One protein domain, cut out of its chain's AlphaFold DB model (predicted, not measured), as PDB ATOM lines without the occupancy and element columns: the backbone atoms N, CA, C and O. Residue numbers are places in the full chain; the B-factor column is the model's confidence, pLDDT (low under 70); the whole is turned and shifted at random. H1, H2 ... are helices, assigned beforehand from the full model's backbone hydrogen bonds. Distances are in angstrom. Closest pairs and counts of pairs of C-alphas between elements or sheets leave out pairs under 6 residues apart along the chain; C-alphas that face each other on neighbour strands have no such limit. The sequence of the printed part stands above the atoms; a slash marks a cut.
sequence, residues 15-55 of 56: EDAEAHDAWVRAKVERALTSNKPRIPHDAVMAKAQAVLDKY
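AT A GLANCE: This is residues 15 to 55 of the 56 residues of an uncharacterized protein of Sphingobium scionense (UniProt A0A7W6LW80). What would one see first? Two separate helices, H1 and H2, make the two arms of a wide, open V, and the stretch of residues 33 to 40 makes its blunt tip, with nothing packed between the arms. What is it made of? The printed part has 41 residues with two named helices, H1 then H2 along the chain, and no named strand; the class is all helix. How does it spread? It is extended, with a radius of gyration of the C-alphas of 14.9 A, and its outline is flat, with spans of 38 by 27 by 14 A.

IN THESE COORDINATES: Where does the first helix run? H1 holds residues 15 to 32, from C-alpha 15 at (-6.640, 22.157, -12.936) to C-alpha 32 at (18.993, 24.845, -14.592), a length of 25.8 A. Where is the second? H2 holds residues 41 to 55, 22.5 A from first to last C-alpha, and ends with C-alpha 55 at (13.701, 33.636, 14.952).

HOW THE PARTS SIT: Do the helices meet? H1 and H2 are apart, with no C-alpha of the one within 8 A of the other. What do the backbones show? In H1 every O i to N i+4 pair is within hydrogen-bond range. In H2 9 of 11 such pairs are.

THE WHOLE: How large is it? The two C-alphas farthest apart are those of Glu 15 and Asp 53, at 38.6 A. What joins the helices? A short link of 8 residues runs from H1 to H2, and the printed part has no cut. What stands free? Residues 15 to 55 stand free, of which 15 to 32 belong to H1 and 41 to 55 to H2. Where is confidence low? No printed residue is under 70, and the mean pLDDT of the printed part is 97.4.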
ATOM      1  N   GLU A  15      -7.090  20.772 -12.758       95.62
ATOM      2  CA  GLU A  15      -6.640  22.157 -12.936       95.62
ATOM      3  C   GLU A  15      -5.536  22.530 -11.937       95.62
ATOM      4  O   GLU A  15      -4.508  23.074 -12.336       95.62
ATOM      5  N   ASP A  16      -5.693  22.164 -10.661       95.75
ATOM      6  CA  ASP A  16      -4.660  22.400  -9.645       95.75
ATOM      7  C   ASP A  16      -3.369  21.630  -9.966       95.75
ATOM      8  O   ASP A  16      -2.266  22.163  -9.815       95.75
ATOM      9  N   ALA A  17      -3.499  20.390 -10.450       95.56
ATOM     10  CA  ALA A  17      -2.360  19.566 -10.845       95.56
ATOM     11  C   ALA A  17      -1.595  20.172 -12.034       95.56
ATOM     12  O   ALA A  17      -0.364  20.236 -12.011       95.56
ATOM     13  N   GLU A  18      -2.308  20.654 -13.055       96.75
ATOM     14  CA  GLU A  18      -1.723  21.309 -14.229       96.75
ATOM     15  C   GLU A  18      -1.058  22.642 -13.864       96.75
ATOM     16  O   GLU A  18       0.060  22.927 -14.309       96.75
ATOM     17  N   ALA A  19      -1.695  23.440 -13.000       97.62
ATOM     18  CA  ALA A  19      -1.123  24.685 -12.499       97.62
ATOM     19  C   ALA A  19       0.175  24.434 -11.710       97.62
ATOM     20  O   ALA A  19       1.167  25.154 -11.889       97.62
ATOM     21  N   HIS A  20       0.202  23.391 -10.873       97.25
ATOM     22  CA  HIS A  20       1.402  22.998 -10.143       97.25
ATOM     23  C   HIS A  20       2.506  22.493 -11.082       97.25
ATOM     24  O   HIS A  20       3.652  22.928 -10.954       97.25
ATOM     25  N   ASP A  21       2.182  21.638 -12.056       98.12
ATOM     26  CA  ASP A  21       3.146  21.135 -13.045       98.12
ATOM     27  C   ASP A  21       3.798  22.284 -13.832       98.12
ATOM     28  O   ASP A  21       5.030  22.371 -13.905       98.12
ATOM     29  N   ALA A  22       2.999  23.236 -14.327       98.62
ATOM     30  CA  ALA A  22       3.499  24.421 -15.022       98.62
ATOM     31  C   ALA A  22       4.446  25.253 -14.134       98.62
ATOM     32  O   ALA A  22       5.524  25.676 -14.573       98.62
ATOM     33  N   TRP A  23       4.086  25.450 -12.862       98.38
ATOM     34  CA  TRP A  23       4.927  26.161 -11.901       98.38
ATOM     35  C   TRP A  23       6.244  25.425 -11.606       98.38
ATOM     36  O   TRP A  23       7.307  26.064 -11.610       98.38
ATOM     37  N   VAL A  24       6.208  24.105 -11.377       98.38
ATOM     38  CA  VAL A  24       7.411  23.301 -11.105       98.38
ATOM     39  C   VAL A  24       8.350  23.340 -12.304       98.38
ATOM     40  O   VAL A  24       9.535  23.627 -12.118       98.38
ATOM     41  N   ARG A  25       7.849  23.137 -13.530       98.69
ATOM     42  CA  ARG A  25       8.677  23.204 -14.749       98.69
ATOM     43  C   ARG A  25       9.358  24.559 -14.889       98.69
ATOM     44  O   ARG A  25      10.573  24.612 -15.070       98.69
ATOM     45  N   ALA A  26       8.619  25.654 -14.699       98.56
ATOM     46  CA  ALA A  26       9.195  26.996 -14.738       98.56
ATOM     47  C   ALA A  26      10.249  27.212 -13.633       98.56
ATOM     48  O   ALA A  26      11.253  27.893 -13.847       98.56
ATOM     49  N   LYS A  27      10.046  26.647 -12.435       98.38
ATOM     50  CA  LYS A  27      11.015  26.717 -11.329       98.38
ATOM     51  C   LYS A  27      12.284  25.914 -11.620       98.38
ATOM     52  O   LYS A  27      13.370  26.404 -11.310       98.38
ATOM     53  N   VAL A  28      12.154  24.732 -12.219       98.38
ATOM     54  CA  VAL A  28      13.281  23.887 -12.635       98.38
ATOM     55  C   VAL A  28      14.084  24.568 -13.737       98.38
ATOM     56  O   VAL A  28      15.299  24.666 -13.606       98.38
ATOM     57  N   GLU A  29      13.429  25.132 -14.753       98.56
ATOM     58  CA  GLU A  29      14.109  25.840 -15.846       98.56
ATOM     59  C   GLU A  29      14.958  27.009 -15.322       98.56
ATOM     60  O   GLU A  29      16.140  27.141 -15.648       98.56
ATOM     61  N   ARG A  30      14.403  27.814 -14.405       98.12
ATOM     62  CA  ARG A  30      15.158  28.886 -13.729       98.12
ATOM     63  C   ARG A  30      16.345  28.363 -12.917       98.12
ATOM     64  O   ARG A  30      17.342  29.066 -12.777       98.12
ATOM     65  N   ALA A  31      16.233  27.172 -12.330       96.50
ATOM     66  CA  ALA A  31      17.319  26.568 -11.565       96.50
ATOM     67  C   ALA A  31      18.425  26.023 -12.482       96.50
ATOM     68  O   ALA A  31      19.601  26.227 -12.185       96.50
ATOM     69  N   LEU A  32      18.059  25.385 -13.600       97.31
ATOM     70  CA  LEU A  32      18.993  24.845 -14.592       97.31
ATOM     71  C   LEU A  32      19.774  25.944 -15.319       97.31
ATOM     72  O   LEU A  32      20.969  25.793 -15.555       97.31
ATOM     73  N   THR A  33      19.119  27.064 -15.624       97.94
ATOM     74  CA  THR A  33      19.739  28.223 -16.293       97.94
ATOM     75  C   THR A  33      20.515  29.139 -15.339       97.94
ATOM     76  O   THR A  33      21.142  30.107 -15.772       97.94
ATOM     77  N   SER A  34      20.505  28.861 -14.031       97.38
ATOM     78  CA  SER A  34      21.217  29.678 -13.054       97.38
ATOM     79  C   SER A  34      22.733  29.495 -13.157       97.38
ATOM     80  O   SER A  34      23.247  28.385 -13.070       97.38
ATOM     81  N   ASN A  35      23.473  30.603 -13.228       97.38
ATOM     82  CA  ASN A  35      24.940  30.618 -13.171       97.38
ATOM     83  C   ASN A  35      25.508  30.576 -11.738       97.38
ATOM     84  O   ASN A  35      26.713  30.731 -11.539       97.38
ATOM     85  N   LYS A  36      24.650  30.416 -10.722       95.81
ATOM     86  CA  LYS A  36      25.085  30.392  -9.325       95.81
ATOM     87  C   LYS A  36      25.907  29.126  -9.056       95.81
ATOM     88  O   LYS A  36      25.533  28.048  -9.520       95.81
ATOM     89  N   PRO A  37      26.991  29.219  -8.270       95.62
ATOM     90  CA  PRO A  37      27.778  28.046  -7.929       95.62
ATOM     91  C   PRO A  37      26.947  27.063  -7.100       95.62
ATOM     92  O   PRO A  37      26.158  27.457  -6.235       95.62
ATOM     93  N   ARG A  38      27.166  25.766  -7.338       95.31
ATOM     94  CA  ARG A  38      26.671  24.715  -6.442       95.31
ATOM     95  C   ARG A  38      27.354  24.860  -5.083       95.31
ATOM     96  O   ARG A  38      28.513  25.259  -5.009       95.31
ATOM     97  N   ILE A  39      26.637  24.521  -4.017       96.75
ATOM     98  CA  ILE A  39      27.173  24.546  -2.654       96.75
ATOM     99  C   ILE A  39      27.167  23.135  -2.052       96.75
ATOM    100  O   ILE A  39      26.249  22.369  -2.352       96.75
ATOM    101  N   PRO A  40      28.164  22.775  -1.221       98.31
ATOM    102  CA  PRO A  40      28.169  21.506  -0.495       98.31
ATOM    103  C   PRO A  40      26.958  21.372   0.434       98.31
ATOM    104  O   PRO A  40      26.429  22.377   0.912       98.31
ATOM    105  N   HIS A  41      26.564  20.133   0.736       98.00
ATOM    106  CA  HIS A  41      25.446  19.844   1.638       98.00
ATOM    107  C   HIS A  41      25.594  20.548   2.998       98.00
ATOM    108  O   HIS A  41      24.687  21.267   3.414       98.00
ATOM    109  N   ASP A  42      26.763  20.450   3.633       98.44
ATOM    110  CA  ASP A  42      27.016  21.061   4.946       98.44
ATOM    111  C   ASP A  42      26.827  22.584   4.928       98.44
ATOM    112  O   ASP A  42      26.291  23.174   5.865       98.44
ATOM    113  N   ALA A  43      27.190  23.231   3.816       98.31
ATOM    114  CA  ALA A  43      26.986  24.663   3.638       98.31
ATOM    115  C   ALA A  43      25.498  25.030   3.493       98.31
ATOM    116  O   ALA A  43      25.099  26.119   3.907       98.31
ATOM    117  N   VAL A  44      24.666  24.150   2.917       97.81
ATOM    118  CA  VAL A  44      23.200  24.318   2.902       97.81
ATOM    119  C   VAL A  44      22.655  24.233   4.325       97.81
ATOM    120  O   VAL A  44      21.910  25.119   4.743       97.81
ATOM    121  N   MET A  45      23.060  23.208   5.080       98.38
ATOM    122  CA  MET A  45      22.572  22.977   6.442       98.38
ATOM    123  C   MET A  45      22.961  24.113   7.392       98.38
ATOM    124  O   MET A  45      22.113  24.613   8.128       98.38
ATOM    125  N   ALA A  46      24.200  24.608   7.305       98.38
ATOM    126  CA  ALA A  46      24.648  25.763   8.081       98.38
ATOM    127  C   ALA A  46      23.828  27.030   7.771       98.38
ATOM    128  O   ALA A  46      23.434  27.761   8.680       98.38
ATOM    129  N   LYS A  47      23.515  27.277   6.489       97.62
ATOM    130  CA  LYS A  47      22.662  28.407   6.083       97.62
ATOM    131  C   LYS A  47      21.236  28.269   6.612       97.62
ATOM    132  O   LYS A  47      20.674  29.265   7.056       97.62
ATOM    133  N   ALA A  48      20.661  27.066   6.571       97.50
ATOM    134  CA  ALA A  48      19.326  26.807   7.103       97.50
ATOM    135  C   ALA A  48      19.274  27.051   8.620       97.50
ATOM    136  O   ALA A  48      18.393  27.771   9.092       97.50
ATOM    137  N   GLN A  49      20.263  26.547   9.365       98.12
ATOM    138  CA  GLN A  49      20.361  26.753  10.811       98.12
ATOM    139  C   GLN A  49      20.469  28.243  11.167       98.12
ATOM    140  O   GLN A  49      19.729  28.733  12.016       98.12
ATOM    141  N   ALA A  50      21.294  28.994  10.433       98.12
ATOM    142  CA  ALA A  50      21.439  30.434  10.629       98.12
ATOM    143  C   ALA A  50      20.153  31.234  10.349       98.12
ATOM    144  O   ALA A  50      20.018  32.353  10.837       98.12
ATOM    145  N   VAL A  51      19.214  30.714   9.545       97.56
ATOM    146  CA  VAL A  51      17.884  31.329   9.382       97.56
ATOM    147  C   VAL A  51      17.023  31.050  10.607       97.56
ATOM    148  O   VAL A  51      16.404  31.978  11.110       97.56
ATOM    149  N   LEU A  52      17.005  29.810  11.106       97.25
ATOM    150  CA  LEU A  52      16.220  29.429  12.285       97.25
ATOM    151  C   LEU A  52      16.656  30.193  13.539       97.25
ATOM    152  O   LEU A  52      15.810  30.671  14.289       97.25
ATOM    153  N   ASP A  53      17.962  30.367  13.737       97.94
ATOM    154  CA  ASP A  53      18.497  31.073  14.905       97.94
ATOM    155  C   ASP A  53      18.143  32.570  14.927       97.94
ATOM    156  O   ASP A  53      18.187  33.180  15.989       97.94
ATOM    157  N   LYS A  54      17.734  33.162  13.793       96.56
ATOM    158  CA  LYS A  54      17.234  34.552  13.744       96.56
ATOM    159  C   LYS A  54      15.830  34.723  14.319       96.56
ATOM    160  O   LYS A  54      15.430  35.854  14.564       96.56
ATOM    161  N   TYR A  55      15.079  33.633  14.455       94.31
ATOM    162  CA  TYR A  55      13.701  33.636  14.952       94.31
ATOM    163  C   TYR A  55      13.576  32.980  16.335       94.31
ATOM    164  O   TYR A  55      12.467  32.648  16.751       94.31
TER     165      TYR A  55